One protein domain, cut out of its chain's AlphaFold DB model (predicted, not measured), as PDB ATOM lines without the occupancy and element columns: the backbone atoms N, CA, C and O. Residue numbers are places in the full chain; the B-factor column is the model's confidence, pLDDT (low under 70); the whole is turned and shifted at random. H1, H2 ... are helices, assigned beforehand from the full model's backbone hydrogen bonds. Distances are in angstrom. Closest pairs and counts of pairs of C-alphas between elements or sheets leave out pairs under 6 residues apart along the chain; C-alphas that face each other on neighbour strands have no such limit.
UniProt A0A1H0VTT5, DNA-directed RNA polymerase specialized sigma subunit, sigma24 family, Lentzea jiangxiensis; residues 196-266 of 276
ATOM      1  N   PRO A 196       8.447   7.954  35.782       70.62
ATOM      2  CA  PRO A 196       8.927   8.290  34.434       70.62
ATOM      3  C   PRO A 196       9.501   7.122  33.614       70.62
ATOM      4  O   PRO A 196       9.497   7.208  32.388       70.62
ATOM      5  N   GLN A 197      10.005   6.045  34.227       80.12
ATOM      6  CA  GLN A 197      10.606   4.937  33.461       80.12
ATOM      7  C   GLN A 197       9.551   3.982  32.898       80.12
ATOM      8  O   GLN A 197       9.621   3.614  31.726       80.12
ATOM      9  N   ILE A 198       8.533   3.650  33.698       86.75
ATOM     10  CA  ILE A 198       7.409   2.828  33.238       86.75
ATOM     11  C   ILE A 198       6.586   3.570  32.174       86.75
ATOM     12  O   ILE A 198       6.204   2.963  31.178       86.75
ATOM     13  N   ALA A 199       6.432   4.894  32.292       84.12
ATOM     14  CA  ALA A 199       5.788   5.716  31.262       84.12
ATOM     15  C   ALA A 199       6.534   5.662  29.917       84.12
ATOM     16  O   ALA A 199       5.911   5.529  28.866       84.12
ATOM     17  N   ARG A 200       7.874   5.725  29.939       83.25
ATOM     18  CA  ARG A 200       8.707   5.600  28.730       83.25
ATOM     19  C   ARG A 200       8.624   4.205  28.117       83.25
ATOM     20  O   ARG A 200       8.485   4.101  26.904       83.25
ATOM     21  N   ALA A 201       8.678   3.160  28.941       87.62
ATOM     22  CA  ALA A 201       8.573   1.775  28.485       87.62
ATOM     23  C   ALA A 201       7.212   1.502  27.824       87.62
ATOM     24  O   ALA A 201       7.153   0.937  26.736       87.62
ATOM     25  N   VAL A 202       6.121   1.982  28.431       88.69
ATOM     26  CA  VAL A 202       4.769   1.900  27.859       88.69
ATOM     27  C   VAL A 202       4.643   2.748  26.589       88.69
ATOM     28  O   VAL A 202       4.058   2.286  25.617       88.69
ATOM     29  N   GLY A 203       5.222   3.952  26.559       83.25
ATOM     30  CA  GLY A 203       5.213   4.822  25.378       83.25
ATOM     31  C   GLY A 203       6.017   4.283  24.188       83.25
ATOM     32  O   GLY A 203       5.757   4.674  23.056       83.25
ATOM     33  N   ALA A 204       6.967   3.376  24.430       86.19
ATOM     34  CA  ALA A 204       7.696   2.661  23.383       86.19
ATOM     35  C   ALA A 204       6.907   1.473  22.798       86.19
ATOM     36  O   ALA A 204       7.299   0.931  21.764       86.19
ATOM     37  N   LEU A 205       5.806   1.056  23.436       88.88
ATOM     38  CA  LEU A 205       4.909   0.045  22.882       88.88
ATOM     39  C   LEU A 205       4.069   0.636  21.746       88.88
ATOM     40  O   LEU A 205       3.739   1.823  21.729       88.88
ATOM     41  N   GLY A 206       3.634  -0.214  20.815       85.88
ATOM     42  CA  GLY A 206       2.623   0.199  19.844       85.88
ATOM     43  C   GLY A 206       1.325   0.603  20.554       85.88
ATOM     44  O   GLY A 206       0.927  -0.047  21.521       85.88
ATOM     45  N   LYS A 207       0.618   1.625  20.047       87.44
ATOM     46  CA  LYS A 207      -0.619   2.171  20.651       87.44
ATOM     47  C   LYS A 207      -1.600   1.083  21.113       87.44
ATOM     48  O   LYS A 207      -2.042   1.085  22.254       87.44
ATOM     49  N   ARG A 208      -1.852   0.084  20.257       87.25
ATOM     50  CA  ARG A 208      -2.741  -1.048  20.578       87.25
ATOM     51  C   ARG A 208      -2.251  -1.897  21.756       87.25
ATOM     52  O   ARG A 208      -3.062  -2.351  22.552       87.25
ATOM     53  N   GLN A 209      -0.946  -2.134  21.871       91.69
ATOM     54  CA  GLN A 209      -0.371  -2.895  22.983       91.69
ATOM     55  C   GLN A 209      -0.446  -2.108  24.293       91.69
ATOM     56  O   GLN A 209      -0.778  -2.689  25.324       91.69
ATOM     57  N   ALA A 210      -0.201  -0.794  24.241       91.00
ATOM     58  CA  ALA A 210      -0.366   0.091  25.390       91.00
ATOM     59  C   ALA A 210      -1.826   0.110  25.880       91.00
ATOM     60  O   ALA A 210      -2.065  -0.043  27.076       91.00
ATOM     61  N   ASP A 211      -2.799   0.189  24.966       91.19
ATOM     62  CA  ASP A 211      -4.230   0.140  25.297       91.19
ATOM     63  C   ASP A 211      -4.644  -1.198  25.929       91.19
ATOM     64  O   ASP A 211      -5.320  -1.217  26.961       91.19
ATOM     65  N   VAL A 212      -4.196  -2.326  25.362       94.31
ATOM     66  CA  VAL A 212      -4.436  -3.666  25.931       94.31
ATOM     67  C   VAL A 212      -3.847  -3.787  27.337       94.31
ATOM     68  O   VAL A 212      -4.473  -4.371  28.228       94.31
ATOM     69  N   LEU A 213      -2.639  -3.260  27.542       93.81
ATOM     70  CA  LEU A 213      -1.948  -3.337  28.822       93.81
ATOM     71  C   LEU A 213      -2.617  -2.453  29.881       93.81
ATOM     72  O   LEU A 213      -2.783  -2.909  31.010       93.81
ATOM     73  N   ARG A 214      -3.066  -1.251  29.502       92.94
ATOM     74  CA  ARG A 214      -3.861  -0.351  30.348       92.94
ATOM     75  C   ARG A 214      -5.125  -1.035  30.853       92.94
ATOM     76  O   ARG A 214      -5.274  -1.233  32.052       92.94
ATOM     77  N   MET A 215      -5.972  -1.501  29.935       91.50
ATOM     78  CA  MET A 215      -7.230  -2.164  30.294       91.50
ATOM     79  C   MET A 215      -6.988  -3.434  31.125       91.50
ATOM     80  O   MET A 215      -7.754  -3.756  32.028       91.50
ATOM     81  N   SER A 216      -5.890  -4.148  30.861       93.25
ATOM     82  CA  SER A 216      -5.483  -5.296  31.675       93.25
ATOM     83  C   SER A 216      -5.048  -4.912  33.093       93.25
ATOM     84  O   SER A 216      -5.294  -5.684  34.018       93.25
ATOM     85  N   ALA A 217      -4.375  -3.773  33.272       91.88
ATOM     86  CA  ALA A 217      -3.971  -3.256  34.581       91.88
ATOM     87  C   ALA A 217      -5.183  -2.764  35.393       91.88
ATOM     88  O   ALA A 217      -5.228  -2.957  36.613       91.88
ATOM     89  N   ASP A 218      -6.204  -2.255  34.701       89.06
ATOM     90  CA  ASP A 218      -7.520  -1.905  35.255       89.06
ATOM     91  C   ASP A 218      -8.367  -3.142  35.624       89.06
ATOM     92  O   ASP A 218      -9.450  -3.019  36.188       89.06
ATOM     93  N   GLY A 219      -7.869  -4.353  35.340       91.25
ATOM     94  CA  GLY A 219      -8.515  -5.612  35.715       91.25
ATOM     95  C   GLY A 219      -9.533  -6.136  34.703       91.25
ATOM     96  O   GLY A 219     -10.263  -7.073  35.022       91.25
ATOM     97  N   LEU A 220      -9.593  -5.585  33.484       90.75
ATOM     98  CA  LEU A 220     -10.483  -6.118  32.455       90.75
ATOM     99  C   LEU A 220      -9.996  -7.487  31.961       90.75
ATOM    100  O   LEU A 220      -8.817  -7.716  31.675       90.75
ATOM    101  N   GLU A 221     -10.956  -8.390  31.781       93.06
ATOM    102  CA  GLU A 221     -10.724  -9.702  31.189       93.06
ATOM    103  C   GLU A 221     -10.445  -9.593  29.677       93.06
ATOM    104  O   GLU A 221     -11.062  -8.769  28.994       93.06
ATOM    105  N   PRO A 222      -9.608 -10.470  29.080       93.12
ATOM    106  CA  PRO A 222      -9.240 -10.388  27.662       93.12
ATOM    107  C   PRO A 222     -10.419 -10.366  26.682       93.12
ATOM    108  O   PRO A 222     -10.289  -9.852  25.577       93.12
ATOM    109  N   ARG A 223     -11.567 -10.936  27.072       92.69
ATOM    110  CA  ARG A 223     -12.797 -10.902  26.269       92.69
ATOM    111  C   ARG A 223     -13.412  -9.499  26.217       92.69
ATOM    112  O   ARG A 223     -13.817  -9.083  25.143       92.69
ATOM    113  N   ALA A 224     -13.451  -8.788  27.342       88.69
ATOM    114  CA  ALA A 224     -13.976  -7.425  27.399       88.69
ATOM    115  C   ALA A 224     -13.057  -6.454  26.644       88.69
ATOM    116  O   ALA A 224     -13.521  -5.609  25.889       88.69
ATOM    117  N   ILE A 225     -11.739  -6.633  26.767       91.88
ATOM    118  CA  ILE A 225     -10.749  -5.838  26.026       91.88
ATOM    119  C   ILE A 225     -10.895  -6.044  24.510       91.88
ATOM    120  O   ILE A 225     -10.833  -5.084  23.748       91.88
ATOM    121  N   ALA A 226     -11.103  -7.290  24.072       92.31
ATOM    122  CA  ALA A 226     -11.316  -7.634  22.666       92.31
ATOM    123  C   ALA A 226     -12.537  -6.914  22.078       92.31
ATOM    124  O   ALA A 226     -12.461  -6.375  20.977       92.31
ATOM    125  N   GLU A 227     -13.630  -6.863  22.841       91.94
ATOM    126  CA  GLU A 227     -14.862  -6.171  22.471       91.94
ATOM    127  C   GLU A 227     -14.657  -4.653  22.368       91.94
ATOM    128  O   GLU A 227     -15.021  -4.058  21.357       91.94
ATOM    129  N   VAL A 228     -13.991  -4.041  23.351       93.62
ATOM    130  CA  VAL A 228     -13.709  -2.593  23.353       93.62
ATOM    131  C   VAL A 228     -12.784  -2.185  22.204       93.62
ATOM    132  O   VAL A 228     -12.971  -1.130  21.601       93.62
ATOM    133  N   LEU A 229     -11.772  -2.999  21.897       92.12
ATOM    134  CA  LEU A 229     -10.773  -2.687  20.870       92.12
ATOM    135  C   LEU A 229     -11.143  -3.200  19.471       92.12
ATOM    136  O   LEU A 229     -10.422  -2.906  18.517       92.12
ATOM    137  N   GLY A 230     -12.227  -3.968  19.336       93.56
ATOM    138  CA  GLY A 230     -12.642  -4.571  18.068       93.56
ATOM    139  C   GLY A 230     -11.608  -5.542  17.488       93.56
ATOM    140  O   GLY A 230     -11.416  -5.584  16.273       93.56
ATOM    141  N   ILE A 231     -10.903  -6.293  18.341       92.44
ATOM    142  CA  ILE A 231      -9.869  -7.260  17.928       92.44
ATOM    143  C   ILE A 231     -10.150  -8.655  18.479       92.44
ATOM    144  O   ILE A 231     -10.926  -8.831  19.410       92.44
ATOM    145  N   ASP A 232      -9.483  -9.665  17.921       94.12
ATOM    146  CA  ASP A 232      -9.628 -11.041  18.386       94.12
ATOM    147  C   ASP A 232      -9.117 -11.238  19.830       94.12
ATOM    148  O   ASP A 232      -8.097 -10.677  20.247       94.12
ATOM    149  N   LYS A 233      -9.793 -12.099  20.600       91.75
ATOM    150  CA  LYS A 233      -9.427 -12.416  21.994       91.75
ATOM    151  C   LYS A 233      -8.009 -12.980  22.116       91.75
ATOM    152  O   LYS A 233      -7.322 -12.706  23.104       91.75
ATOM    153  N   ASN A 234      -7.555 -13.774  21.150       86.88
ATOM    154  CA  ASN A 234      -6.193 -14.299  21.152       86.88
ATOM    155  C   ASN A 234      -5.186 -13.201  20.803       86.88
ATOM    156  O   ASN A 234      -4.120 -13.158  21.413       86.88
ATOM    157  N   ALA A 235      -5.551 -12.253  19.933       83.44
ATOM    158  CA  ALA A 235      -4.730 -11.074  19.659       83.44
ATOM    159  C   ALA A 235      -4.541 -10.199  20.912       83.44
ATOM    160  O   ALA A 235      -3.436  -9.710  21.152       83.44
ATOM    161  N   VAL A 236      -5.567 -10.067  21.765       91.44
ATOM    162  CA  VAL A 236      -5.443  -9.413  23.084       91.44
ATOM    163  C   VAL A 236      -4.457 -10.160  23.982       91.44
ATOM    164  O   VAL A 236      -3.569  -9.543  24.568       91.44
ATOM    165  N   ARG A 237      -4.585 -11.488  24.093       90.06
ATOM    166  CA  ARG A 237      -3.697 -12.312  24.936       90.06
ATOM    167  C   ARG A 237      -2.240 -12.226  24.485       90.06
ATOM    168  O   ARG A 237      -1.366 -12.009  25.322       90.06
ATOM    169  N   ALA A 238      -2.000 -12.335  23.180       87.44
ATOM    170  CA  ALA A 238      -0.673 -12.196  22.593       87.44
ATOM    171  C   ALA A 238      -0.108 -10.789  22.837       87.44
ATOM    172  O   ALA A 238       0.997 -10.652  23.357       87.44
ATOM    173  N   SER A 239      -0.898  -9.742  22.569       88.44
ATOM    174  CA  SER A 239      -0.492  -8.347  22.792       88.44
ATOM    175  C   SER A 239      -0.143  -8.073  24.254       88.44
ATOM    176  O   SER A 239       0.876  -7.444  24.526       88.44
ATOM    177  N   LYS A 240      -0.939  -8.595  25.198       93.25
ATOM    178  CA  LYS A 240      -0.678  -8.504  26.642       93.25
ATOM    179  C   LYS A 240       0.618  -9.217  27.026       93.25
ATOM    180  O   LYS A 240       1.430  -8.638  27.740       93.25
ATOM    181  N   SER A 241       0.816 -10.453  26.562       92.12
ATOM    182  CA  SER A 241       2.012 -11.251  26.876       92.12
ATOM    183  C   SER A 241       3.288 -10.568  26.377       92.12
ATOM    184  O   SER A 241       4.239 -10.390  27.139       92.12
ATOM    185  N   ILE A 242       3.265 -10.094  25.127       88.62
ATOM    186  CA  ILE A 242       4.385  -9.378  24.507       88.62
ATOM    187  C   ILE A 242       4.674  -8.083  25.271       88.62
ATOM    188  O   ILE A 242       5.808  -7.876  25.686       88.62
ATOM    189  N   ALA A 243       3.659  -7.253  25.529       90.81
ATOM    190  CA  ALA A 243       3.826  -5.986  26.243       90.81
ATOM    191  C   ALA A 243       4.412  -6.175  27.653       90.81
ATOM    192  O   ALA A 243       5.344  -5.467  28.038       90.81
ATOM    193  N   ILE A 244       3.909  -7.160  28.409       92.81
ATOM    194  CA  ILE A 244       4.421  -7.485  29.746       92.81
ATOM    195  C   ILE A 244       5.876  -7.941  29.668       92.81
ATOM    196  O   ILE A 244       6.695  -7.473  30.454       92.81
ATOM    197  N   LYS A 245       6.211  -8.829  28.723       90.06
ATOM    198  CA  LYS A 245       7.584  -9.306  28.532       90.06
ATOM    199  C   LYS A 245       8.525  -8.153  28.184       90.06
ATOM    200  O   LYS A 245       9.541  -8.003  28.850       90.06
ATOM    201  N   THR A 246       8.164  -7.307  27.221       89.06
ATOM    202  CA  THR A 246       8.978  -6.154  26.808       89.06
ATOM    203  C   THR A 246       9.269  -5.218  27.976       89.06
ATOM    204  O   THR A 246      10.423  -4.867  28.202       89.06
ATOM    205  N   ILE A 247       8.251  -4.849  28.757       88.69
ATOM    206  CA  ILE A 247       8.436  -3.960  29.912       88.69
ATOM    207  C   ILE A 247       9.263  -4.641  31.002       88.69
ATOM    208  O   ILE A 247      10.131  -4.009  31.601       88.69
ATOM    209  N   ARG A 248       9.014  -5.928  31.258       90.75
ATOM    210  CA  ARG A 248       9.764  -6.701  32.247       90.75
ATOM    211  C   ARG A 248      11.248  -6.748  31.902       90.75
ATOM    212  O   ARG A 248      12.070  -6.495  32.775       90.75
ATOM    213  N   ASP A 249      11.571  -7.024  30.643       84.06
ATOM    214  CA  ASP A 249      12.947  -7.134  30.167       84.06
ATOM    215  C   ASP A 249      13.645  -5.755  30.169       84.06
ATOM    216  O   ASP A 249      14.815  -5.662  30.529       84.06
ATOM    217  N   GLN A 250      12.923  -4.670  29.855       85.62
ATOM    218  CA  GLN A 250      13.456  -3.297  29.893       85.62
ATOM    219  C   GLN A 250      13.716  -2.772  31.311       85.62
ATOM    220  O   GLN A 250      14.655  -2.006  31.517       85.62
ATOM    221  N   LEU A 251      12.866  -3.135  32.273       84.25
ATOM    222  CA  LEU A 251      12.899  -2.588  33.634       84.25
ATOM    223  C   LEU A 251      13.455  -3.570  34.674       84.25
ATOM    224  O   LEU A 251      13.551  -3.213  35.846       84.25
ATOM    225  N   GLY A 252      13.805  -4.793  34.270       84.06
ATOM    226  CA  GLY A 252      14.308  -5.834  35.168       84.06
ATOM    227  C   GLY A 252      13.291  -6.276  36.225       84.06
ATOM    228  O   GLY A 252      13.681  -6.581  37.348       84.06
ATOM    229  N   LEU A 253      11.993  -6.273  35.900       84.00
ATOM    230  CA  LEU A 253      10.931  -6.616  36.859       84.00
ATOM    231  C   LEU A 253      10.846  -8.129  37.078       84.00
ATOM    232  O   LEU A 253      11.096  -8.921  36.168       84.00
ATOM    233  N   ALA A 254      10.463  -8.551  38.282       77.25
ATOM    234  CA  ALA A 254      10.517  -9.966  38.643       77.25
ATOM    235  C   ALA A 254       9.356 -10.769  38.038       77.25
ATOM    236  O   ALA A 254       9.521 -11.920  37.628       77.25
ATOM    237  N   ASN A 255       8.159 -10.178  37.976       86.25
ATOM    238  CA  ASN A 255       6.953 -10.888  37.557       86.25
ATOM    239  C   ASN A 255       5.915  -9.984  36.872       86.25
ATOM    240  O   ASN A 255       5.981  -8.756  36.907       86.25
ATOM    241  N   SER A 256       4.928 -10.617  36.236       85.56
ATOM    242  CA  SER A 256       3.867  -9.938  35.484       85.56
ATOM    243  C   SER A 256       2.922  -9.110  36.360       85.56
ATOM    244  O   SER A 256       2.344  -8.141  35.873       85.56
ATOM    245  N   ALA A 257       2.744  -9.481  37.632       87.75
ATOM    246  CA  ALA A 257       1.886  -8.740  38.555       87.75
ATOM    247  C   ALA A 257       2.514  -7.388  38.914       87.75
ATOM    248  O   ALA A 257       1.826  -6.373  38.905       87.75
ATOM    249  N   GLU A 258       3.831  -7.362  39.121       85.88
ATOM    250  CA  GLU A 258       4.595  -6.138  39.363       85.88
ATOM    251  C   GLU A 258       4.524  -5.178  38.167       85.88
ATOM    252  O   GLU A 258       4.338  -3.976  38.348       85.88
ATOM    253  N   VAL A 259       4.597  -5.702  36.936       87.88
ATOM    254  CA  VAL A 259       4.405  -4.903  35.714       87.88
ATOM    255  C   VAL A 259       3.025  -4.246  35.715       87.88
ATOM    256  O   VAL A 259       2.927  -3.036  35.538       87.88
ATOM    257  N   LEU A 260       1.957  -5.021  35.930       90.12
ATOM    258  CA  LEU A 260       0.586  -4.502  35.899       90.12
ATOM    259  C   LEU A 260       0.318  -3.489  37.017       90.12
ATOM    260  O   LEU A 260      -0.361  -2.497  36.773       90.12
ATOM    261  N   GLU A 261       0.882  -3.694  38.206       87.88
ATOM    262  CA  GLU A 261       0.753  -2.751  39.319       87.88
ATOM    263  C   GLU A 261       1.459  -1.420  39.020       87.88
ATOM    264  O   GLU A 261       0.874  -0.353  39.190       87.88
ATOM    265  N   ARG A 262       2.676  -1.452  38.462       87.12
ATOM    266  CA  ARG A 262       3.373  -0.224  38.038       87.12
ATOM    267  C   ARG A 262       2.663   0.488  36.887       87.12
ATOM    268  O   ARG A 262       2.667   1.713  36.826       87.12
ATOM    269  N   VAL A 263       2.047  -0.266  35.978       88.50
ATOM    270  CA  VAL A 263       1.246   0.280  34.871       88.50
ATOM    271  C   VAL A 263      -0.057   0.904  35.380       88.50
ATOM    272  O   VAL A 263      -0.490   1.924  34.850       88.50
ATOM    273  N   ARG A 264      -0.668   0.345  36.428       88.25
ATOM    274  CA  ARG A 264      -1.850   0.918  37.093       88.25
ATOM    275  C   ARG A 264      -1.539   2.254  37.770       88.25
ATOM    276  O   ARG A 264      -2.375   3.147  37.775       88.25
ATOM    277  N   GLN A 265      -0.330   2.398  38.308       85.25
ATOM    278  CA  GLN A 265       0.144   3.632  38.944       85.25
ATOM    279  C   GLN A 265       0.474   4.752  37.943       85.25
ATOM    280  O   GLN A 265       0.749   5.881  38.355       85.25
ATOM    281  N   LEU A 266       0.451   4.475  36.633       84.56
ATOM    282  CA  LEU A 266       0.588   5.517  35.623       84.56
ATOM    283  C   LEU A 266      -0.662   6.390  35.576       84.56
ATOM    284  O   LEU A 266      -1.782   5.914  35.412       84.56
TER     285      LEU A 266
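Overview. This is residues 196 to 266 of the 276 residues of the protein "DNA-directed RNA polymerase specialized sigma subunit, sigma24 family" of Lentzea jiangxiensis (UniProt A0A1H0VTT5). One long helix, H4, forms a spine along the longest axis, and four shorter helices pack on one side of it, one after another along its length: H3 at its first end, H2 crossing it, then H5, and H1 near its last end. The printed part has 71 residues, with five named helices in the order H1 to H5 and no named strand; the class is all helix, and the helix packing is mostly crossed. It is compact, with a radius of gyration of the C-alphas of 11.2 A, and elongated, with spans of 30 by 20 by 18 A.

Along the chain. Find C-alpha 233 at (-9.427, -12.416, 21.994); from there H4, residues 233 to 251, runs 27.0 A to C-alpha 251 at (12.899, -2.588, 33.634). Before it come H1, residues 196 to 203, 10.4 A, H2, residues 207 to 217, 15.3 A, and H3, residues 222 to 229, 10.4 A. After it, H5, residues 256 to 264, runs 12.4 A to C-alpha 264 at (-1.850, 0.918, 37.093).

Arrangement. Start at H4, the hub. Its residues 233 to 237 touch H3, about perpendicular at 84 degrees; the closest C-alphas, of Ala 226 and Lys 233, are 5.2 A apart. Its residues 236 to 244 touch H2 at 88 degrees, about perpendicular, closest at the C-alphas of Gln 209 and Ser 239, 5.5 A. Residues 244 to 248 touch H5, with the C-alphas of Ile 244 and Ser 256 closest at 6.3 A. Residues 247 to 251 touch H1, closest at the C-alphas of Ala 201 and Ile 247, 5.9 A, at a shallow tilt of 34 degrees, only just short of steep. H2 and H3 form a helical hairpin. H2 also touches H5, where the C-alphas of Ala 217 and Leu 260 are the closest, 4.9 A. H1 and H3 are apart. In H1, H2, H3, H4 and H5 every O i to N i+4 pair is within hydrogen-bond range.

Size, cuts and confidence. Look for the farthest C-alphas at Gly 230 and Gly 252, 31.9 A apart. The printed part has no cut, the four links are tight, and no printed residue is under 70 in pLDDT.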